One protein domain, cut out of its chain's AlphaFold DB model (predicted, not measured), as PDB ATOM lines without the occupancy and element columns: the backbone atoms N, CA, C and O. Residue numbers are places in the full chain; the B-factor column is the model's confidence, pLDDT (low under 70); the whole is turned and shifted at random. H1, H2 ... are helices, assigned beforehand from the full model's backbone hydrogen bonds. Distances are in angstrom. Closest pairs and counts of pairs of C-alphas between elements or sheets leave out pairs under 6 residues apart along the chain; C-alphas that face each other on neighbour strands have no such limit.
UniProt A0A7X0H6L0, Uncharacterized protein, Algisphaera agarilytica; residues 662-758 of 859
ATOM      1  N   THR A 662      -3.115  11.380  43.356       97.06
ATOM      2  CA  THR A 662      -2.505  10.490  44.343       97.06
ATOM      3  C   THR A 662      -3.525  10.063  45.389       97.06
ATOM      4  O   THR A 662      -4.477  10.777  45.667       97.06
ATOM      5  N   LEU A 663      -3.346   8.875  45.963       98.44
ATOM      6  CA  LEU A 663      -4.171   8.398  47.069       98.44
ATOM      7  C   LEU A 663      -3.358   8.531  48.355       98.44
ATOM      8  O   LEU A 663      -2.176   8.169  48.368       98.44
ATOM      9  N   ALA A 664      -3.973   9.013  49.433       97.50
ATOM     10  CA  ALA A 664      -3.316   9.091  50.738       97.50
ATOM     11  C   ALA A 664      -2.898   7.709  51.278       97.50
ATOM     12  O   ALA A 664      -1.966   7.603  52.080       97.50
ATOM     13  N   THR A 665      -3.556   6.646  50.810       96.62
ATOM     14  CA  THR A 665      -3.264   5.264  51.189       96.62
ATOM     15  C   THR A 665      -2.155   4.635  50.341       96.62
ATOM     16  O   THR A 665      -1.693   5.158  49.329       96.62
ATOM     17  N   GLY A 666      -1.732   3.430  50.734       92.06
ATOM     18  CA  GLY A 666      -0.823   2.608  49.932       92.06
ATOM     19  C   GLY A 666      -1.472   1.908  48.728       92.06
ATOM     20  O   GLY A 666      -0.784   1.116  48.070       92.06
ATOM     21  N   LYS A 667      -2.770   2.123  48.460       96.25
ATOM     22  CA  LYS A 667      -3.469   1.500  47.327       96.25
ATOM     23  C   LYS A 667      -2.866   2.017  46.015       96.25
ATOM     24  O   LYS A 667      -2.576   3.197  45.855       96.25
ATOM     25  N   ALA A 668      -2.655   1.113  45.059       96.44
ATOM     26  CA  ALA A 668      -2.300   1.518  43.703       96.44
ATOM     27  C   ALA A 668      -3.520   2.143  43.015       96.44
ATOM     28  O   ALA A 668      -4.601   1.561  43.073       96.44
ATOM     29  N   TYR A 669      -3.311   3.270  42.336       98.12
ATOM     30  CA  TYR A 669      -4.343   3.931  41.543       98.12
ATOM     31  C   TYR A 669      -4.969   2.969  40.519       98.12
ATOM     32  O   TYR A 669      -4.256   2.223  39.834       98.12
ATOM     33  N   ALA A 670      -6.292   3.000  40.424       98.19
ATOM     34  CA  ALA A 670      -7.116   2.321  39.437       98.19
ATOM     35  C   ALA A 670      -7.922   3.351  38.630       98.19
ATOM     36  O   ALA A 670      -8.189   4.450  39.103       98.19
ATOM     37  N   ALA A 671      -8.312   2.982  37.405       98.06
ATOM     38  CA  ALA A 671      -9.086   3.859  36.529       98.06
ATOM     39  C   ALA A 671     -10.354   4.367  37.236       98.06
ATOM     40  O   ALA A 671     -11.117   3.570  37.787       98.06
ATOM     41  N   GLY A 672     -10.556   5.680  37.205       97.19
ATOM     42  CA  GLY A 672     -11.675   6.378  37.825       97.19
ATOM     43  C   GLY A 672     -11.476   6.790  39.287       97.19
ATOM     44  O   GLY A 672     -12.369   7.425  39.844       97.19
ATOM     45  N   ASP A 673     -10.346   6.466  39.928       98.44
ATOM     46  CA  ASP A 673     -10.090   6.836  41.334       98.44
ATOM     47  C   ASP A 673     -10.030   8.365  41.544       98.44
ATOM     48  O   ASP A 673     -10.399   8.860  42.606       98.44
ATOM     49  N   SER A 674      -9.625   9.128  40.524       96.75
ATOM     50  CA  SER A 674      -9.543  10.600  40.558       96.75
ATOM     51  C   SER A 674     -10.873  11.312  40.807       96.75
ATOM     52  O   SER A 674     -10.878  12.464  41.235       96.75
ATOM     53  N   ARG A 675     -12.011  10.635  40.618       96.56
ATOM     54  CA  ARG A 675     -13.326  11.200  40.947       96.56
ATOM     55  C   ARG A 675     -13.516  11.447  42.447       96.56
ATOM     56  O   ARG A 675     -14.356  12.266  42.808       96.56
ATOM     57  N   GLY A 676     -12.740  10.753  43.286       96.62
ATOM     58  CA  GLY A 676     -12.742  10.916  44.739       96.62
ATOM     59  C   GLY A 676     -12.035  12.177  45.230       96.62
ATOM     60  O   GLY A 676     -12.207  12.532  46.382       96.62
ATOM     61  N   ASP A 677     -11.259  12.849  44.376       95.69
ATOM     62  CA  ASP A 677     -10.560  14.099  44.697       95.69
ATOM     63  C   ASP A 677     -11.542  15.255  44.475       95.69
ATOM     64  O   ASP A 677     -11.712  15.710  43.344       95.69
ATOM     65  N   VAL A 678     -12.287  15.645  45.506       92.44
ATOM     66  CA  VAL A 678     -13.394  16.627  45.460       92.44
ATOM     67  C   VAL A 678     -13.218  17.769  46.461       92.44
ATOM     68  O   VAL A 678     -13.972  18.741  46.428       92.44
ATOM     69  N   ALA A 679     -12.202  17.708  47.319       91.56
ATOM     70  CA  ALA A 679     -11.888  18.704  48.332       91.56
ATOM     71  C   ALA A 679     -10.365  18.913  48.481       91.56
ATOM     72  O   ALA A 679      -9.565  18.371  47.736       91.56
ATOM     73  N   GLY A 680      -9.966  19.797  49.405       88.31
ATOM     74  CA  GLY A 680      -8.552  20.072  49.721       88.31
ATOM     75  C   GLY A 680      -7.990  21.391  49.171       88.31
ATOM     76  O   GLY A 680      -7.233  22.077  49.863       88.31
ATOM     77  N   SER A 681      -8.452  21.869  48.008       84.25
ATOM     78  CA  SER A 681      -7.897  23.084  47.364       84.25
ATOM     79  C   SER A 681      -8.153  24.395  48.118       84.25
ATOM     80  O   SER A 681      -7.514  25.417  47.848       84.25
ATOM     81  N   GLY A 682      -9.107  24.392  49.052       74.25
ATOM     82  CA  GLY A 682      -9.608  25.585  49.738       74.25
ATOM     83  C   GLY A 682     -10.690  26.349  48.967       74.25
ATOM     84  O   GLY A 682     -11.125  27.401  49.441       74.25
ATOM     85  N   PHE A 683     -11.127  25.831  47.813       68.44
ATOM     86  CA  PHE A 683     -12.198  26.397  46.996       68.44
ATOM     87  C   PHE A 683     -13.135  25.282  46.537       68.44
ATOM     88  O   PHE A 683     -12.779  24.511  45.659       68.44
ATOM     89  N   GLN A 684     -14.336  25.214  47.105       72.50
ATOM     90  CA  GLN A 684     -15.375  24.287  46.663       72.50
ATOM     91  C   GLN A 684     -16.523  25.054  46.024       72.50
ATOM     92  O   GLN A 684     -16.915  26.128  46.500       72.50
ATOM     93  N   ALA A 685     -17.074  24.498  44.951       66.19
ATOM     94  CA  ALA A 685     -18.187  25.106  44.250       66.19
ATOM     95  C   ALA A 685     -19.270  24.086  43.940       66.19
ATOM     96  O   ALA A 685     -19.056  23.135  43.206       66.19
ATOM     97  N   ARG A 686     -20.467  24.349  44.462       69.69
ATOM     98  CA  ARG A 686     -21.674  23.594  44.123       69.69
ATOM     99  C   ARG A 686     -22.124  23.976  42.708       69.69
ATOM    100  O   ARG A 686     -22.107  25.170  42.387       69.69
ATOM    101  N   GLY A 687     -22.562  23.013  41.898       66.25
ATOM    102  CA  GLY A 687     -23.160  23.272  40.579       66.25
ATOM    103  C   GLY A 687     -22.162  23.214  39.417       66.25
ATOM    104  O   GLY A 687     -21.550  22.171  39.192       66.25
ATOM    105  N   TRP A 688     -22.026  24.305  38.649       65.31
ATOM    106  CA  TRP A 688     -21.249  24.353  37.390       65.31
ATOM    107  C   TRP A 688     -19.839  23.796  37.513       65.31
ATOM    108  O   TRP A 688     -19.348  23.127  36.611       65.31
ATOM    109  N   ALA A 689     -19.132  24.179  38.570       64.06
ATOM    110  CA  ALA A 689     -17.682  24.105  38.598       64.06
ATOM    111  C   ALA A 689     -17.251  22.960  39.505       64.06
ATOM    112  O   ALA A 689     -17.193  23.184  40.709       64.06
ATOM    113  N   PRO A 690     -16.917  21.776  38.967       66.94
ATOM    114  CA  PRO A 690     -16.259  20.734  39.741       66.94
ATOM    115  C   PRO A 690     -14.859  21.206  40.133       66.94
ATOM    116  O   PRO A 690     -13.861  20.928  39.474       66.94
ATOM    117  N   GLN A 691     -14.816  22.013  41.185       74.25
ATOM    118  CA  GLN A 691     -13.643  22.589  41.817       74.25
ATOM    119  C   GLN A 691     -13.698  22.208  43.287       74.25
ATOM    120  O   GLN A 691     -14.769  22.151  43.888       74.25
ATOM    121  N   GLY A 692     -12.536  21.946  43.860       80.69
ATOM    122  CA  GLY A 692     -12.441  21.390  45.202       80.69
ATOM    123  C   GLY A 692     -11.210  20.524  45.310       80.69
ATOM    124  O   GLY A 692     -10.435  20.738  46.236       80.69
ATOM    125  N   PHE A 693     -10.997  19.706  44.284       88.12
ATOM    126  CA  PHE A 693      -9.841  18.849  44.071       88.12
ATOM    127  C   PHE A 693      -8.483  19.531  44.300       88.12
ATOM    128  O   PHE A 693      -8.290  20.678  43.887       88.12
ATOM    129  N   ASP A 694      -7.522  18.819  44.888       90.94
ATOM    130  CA  ASP A 694      -6.147  19.294  45.122       90.94
ATOM    131  C   ASP A 694      -5.043  18.366  44.577       90.94
ATOM    132  O   ASP A 694      -3.845  18.641  44.740       90.94
ATOM    133  N   GLY A 695      -5.440  17.295  43.884       92.56
ATOM    134  CA  GLY A 695      -4.558  16.265  43.347       92.56
ATOM    135  C   GLY A 695      -4.356  15.073  44.288       92.56
ATOM    136  O   GLY A 695      -3.615  14.143  43.937       92.56
ATOM    137  N   THR A 696      -4.980  15.063  45.468       96.00
ATOM    138  CA  THR A 696      -4.883  13.972  46.442       96.00
ATOM    139  C   THR A 696      -6.262  13.571  46.940       96.00
ATOM    140  O   THR A 696      -6.982  14.398  47.464       96.00
ATOM    141  N   VAL A 697      -6.591  12.279  46.863       98.31
ATOM    142  CA  VAL A 697      -7.735  11.736  47.606       98.31
ATOM    143  C   VAL A 697      -7.289  11.434  49.033       98.31
ATOM    144  O   VAL A 697      -6.433  10.558  49.242       98.31
ATOM    145  N   ASP A 698      -7.846  12.139  50.013       98.00
ATOM    146  CA  ASP A 698      -7.526  11.994  51.429       98.00
ATOM    147  C   ASP A 698      -8.739  12.155  52.372       98.00
ATOM    148  O   ASP A 698      -9.890  11.918  52.009       98.00
ATOM    149  N   ALA A 699      -8.479  12.440  53.651       98.19
ATOM    150  CA  ALA A 699      -9.518  12.570  54.669       98.19
ATOM    151  C   ALA A 699     -10.446  13.774  54.431       98.19
ATOM    152  O   ALA A 699     -11.600  13.729  54.849       98.19
ATOM    153  N   GLN A 700      -9.960  14.831  53.772       96.94
ATOM    154  CA  GLN A 700     -10.754  16.023  53.475       96.94
ATOM    155  C   GLN A 700     -11.850  15.727  52.450       96.94
ATOM    156  O   GLN A 700     -12.927  16.316  52.539       96.94
ATOM    157  N   ASP A 701     -11.607  14.805  51.515       97.69
ATOM    158  CA  ASP A 701     -12.623  14.349  50.563       97.69
ATOM    159  C   ASP A 701     -13.716  13.537  51.250       97.69
ATOM    160  O   ASP A 701     -14.897  13.746  50.982       97.69
ATOM    161  N   ILE A 702     -13.341  12.655  52.186       98.50
ATOM    162  CA  ILE A 702     -14.312  11.874  52.967       98.50
ATOM    163  C   ILE A 702     -15.230  12.808  53.758       98.50
ATOM    164  O   ILE A 702     -16.452  12.654  53.715       98.50
ATOM    165  N   ASP A 703     -14.642  13.794  54.440       97.50
ATOM    166  CA  ASP A 703     -15.391  14.807  55.186       97.50
ATOM    167  C   ASP A 703     -16.348  15.577  54.255       97.50
ATOM    168  O   ASP A 703     -17.512  15.786  54.595       97.50
ATOM    169  N   TYR A 704     -15.894  15.939  53.049       95.50
ATOM    170  CA  TYR A 704     -16.717  16.664  52.079       95.50
ATOM    171  C   TYR A 704     -17.913  15.853  51.571       95.50
ATOM    172  O   TYR A 704     -18.999  16.419  51.437       95.50
ATOM    173  N   VAL A 705     -17.748  14.553  51.302       97.19
ATOM    174  CA  VAL A 705     -18.868  13.689  50.879       97.19
ATOM    175  C   VAL A 705     -19.887  13.541  52.013       97.19
ATOM    176  O   VAL A 705     -21.081  13.725  51.780       97.19
ATOM    177  N   PHE A 706     -19.442  13.316  53.257       97.88
ATOM    178  CA  PHE A 706     -20.346  13.280  54.415       97.88
ATOM    179  C   PHE A 706     -21.133  14.585  54.591       97.88
ATOM    180  O   PHE A 706     -22.348  14.538  54.798       97.88
ATOM    181  N   ASP A 707     -20.478  15.742  54.454       94.94
ATOM    182  CA  ASP A 707     -21.094  17.067  54.610       94.94
ATOM    183  C   ASP A 707     -22.270  17.318  53.639       94.94
ATOM    184  O   ASP A 707     -23.093  18.214  53.874       94.94
ATOM    185  N   GLN A 708     -22.382  16.541  52.554       95.06
ATOM    186  CA  GLN A 708     -23.486  16.677  51.604       95.06
ATOM    187  C   GLN A 708     -24.817  16.153  52.150       95.06
ATOM    188  O   GLN A 708     -25.858  16.709  51.799       95.06
ATOM    189  N   PHE A 709     -24.812  15.165  53.049       96.94
ATOM    190  CA  PHE A 709     -26.041  14.535  53.555       96.94
ATOM    191  C   PHE A 709     -26.105  14.429  55.085       96.94
ATOM    192  O   PHE A 709     -27.193  14.502  55.666       96.94
ATOM    193  N   VAL A 710     -24.968  14.337  55.781       96.25
ATOM    194  CA  VAL A 710     -24.911  14.312  57.248       96.25
ATOM    195  C   VAL A 710     -24.917  15.735  57.793       96.25
ATOM    196  O   VAL A 710     -24.073  16.565  57.484       96.25
ATOM    197  N   GLY A 711     -25.922  16.059  58.609       91.44
ATOM    198  CA  GLY A 711     -26.060  17.400  59.190       91.44
ATOM    199  C   GLY A 711     -26.470  18.494  58.193       91.44
ATOM    200  O   GLY A 711     -26.731  19.625  58.623       91.44
ATOM    201  N   ASN A 712     -26.602  18.173  56.900       93.12
ATOM    202  CA  ASN A 712     -27.126  19.081  55.889       93.12
ATOM    203  C   ASN A 712     -28.609  19.385  56.168       93.12
ATOM    204  O   ASN A 712     -29.441  18.493  56.271       93.12
ATOM    205  N   SER A 713     -28.970  20.667  56.287       91.75
ATOM    206  CA  SER A 713     -30.343  21.077  56.608       91.75
ATOM    207  C   SER A 713     -31.364  20.841  55.493       91.75
ATOM    208  O   SER A 713     -32.561  20.975  55.750       91.75
ATOM    209  N   PHE A 714     -30.897  20.586  54.270       90.69
ATOM    210  CA  PHE A 714     -31.745  20.277  53.121       90.69
ATOM    211  C   PHE A 714     -32.141  18.801  53.084       90.69
ATOM    212  O   PHE A 714     -33.254  18.490  52.684       90.69
ATOM    213  N   VAL A 715     -31.274  17.928  53.595       94.62
ATOM    214  CA  VAL A 715     -31.447  16.477  53.575       94.62
ATOM    215  C   VAL A 715     -32.078  16.027  54.887       94.62
ATOM    216  O   VAL A 715     -31.598  16.356  55.974       94.62
ATOM    217  N   THR A 716     -33.196  15.302  54.817       91.56
ATOM    218  CA  THR A 716     -33.954  14.933  56.034       91.56
ATOM    219  C   THR A 716     -34.109  13.439  56.265       91.56
ATOM    220  O   THR A 716     -34.441  13.030  57.384       91.56
ATOM    221  N   ASP A 717     -33.860  12.627  55.249       94.00
ATOM    222  CA  ASP A 717     -33.952  11.170  55.292       94.00
ATOM    223  C   ASP A 717     -32.582  10.470  55.252       94.00
ATOM    224  O   ASP A 717     -32.515   9.271  55.524       94.00
ATOM    225  N   GLY A 718     -31.508  11.237  55.041       93.31
ATOM    226  CA  GLY A 718     -30.128  10.759  55.009       93.31
ATOM    227  C   GLY A 718     -29.614  10.431  53.609       93.31
ATOM    228  O   GLY A 718     -28.526   9.874  53.526       93.31
ATOM    229  N   VAL A 719     -30.367  10.767  52.560       96.75
ATOM    230  CA  VAL A 719     -29.967  10.630  51.156       96.75
ATOM    231  C   VAL A 719     -30.134  11.993  50.502       96.75
ATOM    232  O   VAL A 719     -31.211  12.566  50.583       96.75
ATOM    233  N   ALA A 720     -29.087  12.552  49.902       96.94
ATOM    234  CA  ALA A 720     -29.215  13.805  49.166       96.94
ATOM    235  C   ALA A 720     -29.627  13.498  47.720       96.94
ATOM    236  O   ALA A 720     -28.787  13.086  46.924       96.94
ATOM    237  N   ASN A 721     -30.910  13.656  47.383       95.75
ATOM    238  CA  ASN A 721     -31.438  13.196  46.098       95.75
ATOM    239  C   ASN A 721     -31.418  14.288  45.017       95.75
ATOM    240  O   ASN A 721     -32.068  15.327  45.171       95.75
ATOM    241  N   TRP A 722     -30.735  14.066  43.886       94.50
ATOM    242  CA  TRP A 722     -30.648  15.093  42.833       94.50
ATOM    243  C   TRP A 722     -31.978  15.340  42.114       94.50
ATOM    244  O   TRP A 722     -32.244  16.448  41.652       94.50
ATOM    245  N   ALA A 723     -32.853  14.335  42.034       91.94
ATOM    246  CA  ALA A 723     -34.168  14.490  41.419       91.94
ATOM    247  C   ALA A 723     -35.161  15.266  42.309       91.94
ATOM    248  O   ALA A 723     -36.167  15.774  41.795       91.94
ATOM    249  N   ASP A 724     -34.906  15.378  43.620       93.94
ATOM    250  CA  ASP A 724     -35.666  16.250  44.516       93.94
ATOM    251  C   ASP A 724     -35.026  17.641  44.593       93.94
ATOM    252  O   ASP A 724     -34.054  17.880  45.303       93.94
ATOM    253  N   LEU A 725     -35.620  18.612  43.897       92.00
ATOM    254  CA  LEU A 725     -35.102  19.979  43.867       92.00
ATOM    255  C   LEU A 725     -35.129  20.687  45.239       92.00
ATOM    256  O   LEU A 725     -34.388  21.654  45.430       92.00
ATOM    257  N   ASP A 726     -35.955  20.241  46.199       91.31
ATOM    258  CA  ASP A 726     -35.867  20.742  47.581       91.31
ATOM    259  C   ASP A 726     -34.529  20.344  48.237       91.31
ATOM    260  O   ASP A 726     -34.025  21.109  49.060       91.31
ATOM    261  N   GLU A 727     -33.937  19.212  47.848       93.75
ATOM    262  CA  GLU A 727     -32.655  18.712  48.355       93.75
ATOM    263  C   GLU A 727     -31.478  19.142  47.473       93.75
ATOM    264  O   GLU A 727     -30.516  19.711  47.993       93.75
ATOM    265  N   ALA A 728     -31.586  18.979  46.148       93.19
ATOM    266  CA  ALA A 728     -30.554  19.318  45.157       93.19
ATOM    267  C   ALA A 728     -30.083  20.780  45.233       93.19
ATOM    268  O   ALA A 728     -28.932  21.101  44.944       93.19
ATOM    269  N   ALA A 729     -30.944  21.691  45.698       90.62
ATOM    270  CA  ALA A 729     -30.572  23.082  45.960       90.62
ATOM    271  C   ALA A 729     -29.528  23.253  47.092       90.62
ATOM    272  O   ALA A 729     -28.994  24.349  47.296       90.62
ATOM    273  N   GLY A 730     -29.286  22.198  47.874       89.38
ATOM    274  CA  GLY A 730     -28.549  22.208  49.130       89.38
ATOM    275  C   GLY A 730     -27.239  21.426  49.160       89.38
ATOM    276  O   GLY A 730     -26.483  21.634  50.117       89.38
ATOM    277  N   PHE A 731     -26.944  20.588  48.163       91.44
ATOM    278  CA  PHE A 731     -25.743  19.741  48.118       91.44
ATOM    279  C   PHE A 731     -24.999  19.843  46.777       91.44
ATOM    280  O   PHE A 731     -25.454  20.519  45.854       91.44
ATOM    281  N   ASP A 732     -23.810  19.251  46.707       90.94
ATOM    282  CA  ASP A 732     -22.976  19.201  45.507       90.94
ATOM    283  C   ASP A 732     -22.963  17.803  44.881       90.94
ATOM    284  O   ASP A 732     -22.479  16.856  45.494       90.94
ATOM    285  N   LEU A 733     -23.441  17.693  43.638       92.50
ATOM    286  CA  LEU A 733     -23.460  16.434  42.891       92.50
ATOM    287  C   LEU A 733     -22.056  15.896  42.585       92.50
ATOM    288  O   LEU A 733     -21.907  14.714  42.314       92.50
ATOM    289  N   SER A 734     -21.001  16.719  42.657       91.25
ATOM    290  CA  SER A 734     -19.632  16.206  42.484       91.25
ATOM    291  C   SER A 734     -19.241  15.168  43.552       91.25
ATOM    292  O   SER A 734     -18.286  14.416  43.348       91.25
ATOM    293  N   ALA A 735     -19.984  15.107  44.664       94.25
ATOM    294  CA  ALA A 735     -19.829  14.116  45.721       94.25
ATOM    295  C   ALA A 735     -20.473  12.749  45.412       94.25
ATOM    296  O   ALA A 735     -20.255  11.828  46.193       94.25
ATOM    297  N   ASP A 736     -21.202  12.610  44.300       94.75
ATOM    298  CA  ASP A 736     -21.672  11.317  43.787       94.75
ATOM    299  C   ASP A 736     -20.457  10.515  43.273       94.75
ATOM    300  O   ASP A 736     -19.735  10.903  42.333       94.75
ATOM    301  N   MET A 737     -20.177   9.417  43.968       95.62
ATOM    302  CA  MET A 737     -19.037   8.533  43.762       95.62
ATOM    303  C   MET A 737     -19.429   7.237  43.066       95.62
ATOM    304  O   MET A 737     -18.532   6.578  42.516       95.62
ATOM    305  N   ASP A 738     -20.698   6.844  43.083       94.75
ATOM    306  CA  ASP A 738     -21.153   5.581  42.504       94.75
ATOM    307  C   ASP A 738     -21.972   5.720  41.206       94.75
ATOM    308  O   ASP A 738     -22.070   4.739  40.457       94.75
ATOM    309  N   GLY A 739     -22.358   6.949  40.859       92.69
ATOM    310  CA  GLY A 739     -22.962   7.357  39.596       92.69
ATOM    311  C   GLY A 739     -24.482   7.221  39.555       92.69
ATOM    312  O   GLY A 739     -25.021   7.033  38.459       92.69
ATOM    313  N   ASP A 740     -25.168   7.247  40.699       93.19
ATOM    314  CA  ASP A 740     -26.620   7.055  40.780       93.19
ATOM    315  C   ASP A 740     -27.447   8.346  40.960       93.19
ATOM    316  O   ASP A 740     -28.684   8.286  40.943       93.19
ATOM    317  N   LEU A 741     -26.776   9.506  40.982       93.19
ATOM    318  CA  LEU A 741     -27.314  10.850  41.229       93.19
ATOM    319  C   LEU A 741     -27.837  11.112  42.645       93.19
ATOM    320  O   LEU A 741     -28.411  12.179  42.886       93.19
ATOM    321  N   ASP A 742     -27.633  10.203  43.580       95.06
ATOM    322  CA  ASP A 742     -27.844  10.465  44.991       95.06
ATOM    323  C   ASP A 742     -26.472  10.651  45.674       95.06
ATOM    324  O   ASP A 742     -25.429  10.292  45.134       95.06
ATOM    325  N   VAL A 743     -26.443  11.336  46.823       97.44
ATOM    326  CA  VAL A 743     -25.243  11.391  47.674       97.44
ATOM    327  C   VAL A 743     -25.591  10.892  49.065       97.44
ATOM    328  O   VAL A 743     -26.344  11.547  49.800       97.44
ATOM    329  N   ASP A 744     -25.053   9.733  49.432       97.75
ATOM    330  CA  ASP A 744     -25.341   9.060  50.690       97.75
ATOM    331  C   ASP A 744     -24.169   8.205  51.238       97.75
ATOM    332  O   ASP A 744     -22.979   8.467  51.036       97.75
ATOM    333  N   GLN A 745     -24.496   7.212  52.071       97.94
ATOM    334  CA  GLN A 745     -23.512   6.338  52.702       97.94
ATOM    335  C   GLN A 745     -22.816   5.388  51.711       97.94
ATOM    336  O   GLN A 745     -21.700   4.933  52.014       97.94
ATOM    337  N   ASP A 746     -23.445   5.059  50.585       98.38
ATOM    338  CA  ASP A 746     -22.867   4.218  49.541       98.38
ATOM    339  C   ASP A 746     -21.728   4.974  48.829       98.38
ATOM    340  O   ASP A 746     -20.655   4.385  48.653       98.38
ATOM    341  N   ASP A 747     -21.831   6.294  48.631       98.62
ATOM    342  CA  ASP A 747     -20.737   7.128  48.101       98.62
ATOM    343  C   ASP A 747     -19.523   7.190  49.015       98.62
ATOM    344  O   ASP A 747     -18.376   7.026  48.588       98.62
ATOM    345  N   VAL A 748     -19.764   7.385  50.313       98.56
ATOM    346  CA  VAL A 748     -18.691   7.347  51.312       98.56
ATOM    347  C   VAL A 748     -18.052   5.962  51.338       98.56
ATOM    348  O   VAL A 748     -16.834   5.835  51.473       98.56
ATOM    349  N   THR A 749     -18.857   4.905  51.213       98.38
ATOM    350  CA  THR A 749     -18.343   3.532  51.171       98.38
ATOM    351  C   THR A 749     -17.467   3.330  49.942       98.38
ATOM    352  O   THR A 749     -16.345   2.851  50.083       98.38
ATOM    353  N   GLU A 750     -17.918   3.752  48.764       98.44
ATOM    354  CA  GLU A 750     -17.143   3.710  47.528       98.44
ATOM    355  C   GLU A 750     -15.826   4.495  47.674       98.44
ATOM    356  O   GLU A 750     -14.754   3.963  47.362       98.44
ATOM    357  N   LEU A 751     -15.859   5.711  48.229       98.56
ATOM    358  CA  LEU A 751     -14.665   6.527  48.466       98.56
ATOM    359  C   LEU A 751     -13.673   5.848  49.426       98.56
ATOM    360  O   LEU A 751     -12.477   5.767  49.140       98.56
ATOM    361  N   VAL A 752     -14.150   5.311  50.548       98.62
ATOM    362  CA  VAL A 752     -13.301   4.697  51.582       98.62
ATOM    363  C   VAL A 752     -12.768   3.331  51.142       98.62
ATOM    364  O   VAL A 752     -11.572   3.054  51.282       98.62
ATOM    365  N   THR A 753     -13.633   2.452  50.634       97.69
ATOM    366  CA  THR A 753     -13.291   1.039  50.414       97.69
ATOM    367  C   THR A 753     -12.829   0.744  49.000       97.69
ATOM    368  O   THR A 753     -11.936  -0.086  48.833       97.69
ATOM    369  N   GLU A 754     -13.392   1.410  47.991       97.62
ATOM    370  CA  GLU A 754     -13.028   1.169  46.593       97.62
ATOM    371  C   GLU A 754     -11.945   2.144  46.134       97.62
ATOM    372  O   GLU A 754     -10.903   1.678  45.676       97.62
ATOM    373  N   ILE A 755     -12.116   3.462  46.317       98.38
ATOM    374  CA  ILE A 755     -11.157   4.485  45.859       98.38
ATOM    375  C   ILE A 755      -9.915   4.526  46.750       98.38
ATOM    376  O   ILE A 755      -8.807   4.346  46.250       98.38
ATOM    377  N   LEU A 756     -10.061   4.696  48.064       98.50
ATOM    378  CA  LEU A 756      -8.924   4.720  48.988       98.50
ATOM    379  C   LEU A 756      -8.425   3.313  49.333       98.50
ATOM    380  O   LEU A 756      -7.262   3.149  49.704       98.50
ATOM    381  N   GLY A 757      -9.247   2.273  49.183       97.25
ATOM    382  CA  GLY A 757      -8.835   0.904  49.503       97.25
ATOM    383  C   GLY A 757      -8.519   0.700  50.983       97.25
ATOM    384  O   GLY A 757      -7.639  -0.102  51.309       97.25
ATOM    385  N   THR A 758      -9.185   1.448  51.862       97.50
ATOM    386  CA  THR A 758      -9.032   1.342  53.314       97.50
ATOM    387  C   THR A 758     -10.345   0.913  53.983       97.50
ATOM    388  O   THR A 758     -11.254   0.385  53.342       97.50
TER     389      THR A 758
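What this domain is: This is residues 662 to 758 of the 859 residues of an uncharacterized protein of Algisphaera agarilytica (UniProt A0A7X0H6L0). With little regular structure, this is mostly loop beside a pair of helices, H2 and H4, that run side by side and opposite ways; the long loop of residues 677 to 698 is on the side away from H4, and that of residues 710 to 724 is at the end of the pair where H2 ends. Short H1 is near the last residues of H4, and short H3 is at the far end. The printed part has 97 residues, 30 of them in four named helices, H1 to H4, with no named strand: all helix. It is compact, radius of gyration of the C-alphas 12.7 A, but elongated, 39 by 24 by 21 A.

How they stand to each other: H1, residues 673 to 676, only just touches H4, residues 745 to 755, with 3 pairs of C-alphas within 8 A; the closest, Asp 673 and Ile 755, are 5.2 A apart. H2, residues 699 to 709, touches H4 at a shallow tilt of 20 degrees, opposite ways; the closest C-alphas, Val 705 and Val 748, are 6.4 A apart. H3, residues 725 to 728, touches no helix. O i to N i+4 pairs are within hydrogen-bond range in 5 of 7 cases in H2 and 6 of 7 in H4; H1 and H3 are too short for such a pair.

Where its parts are: H1 begins at C-alpha 673 (-10.090, 6.836, 41.334) and spans 5.9 A, H2 16.7 A, H3 4.8 A; H4 spans 14.2 A, ending at C-alpha 755 (-11.157, 4.485, 45.859).

The domain as a whole: The printed part has no cut. The three links are long. pLDDT is under 70 at residue 683 and residues 685 to 690.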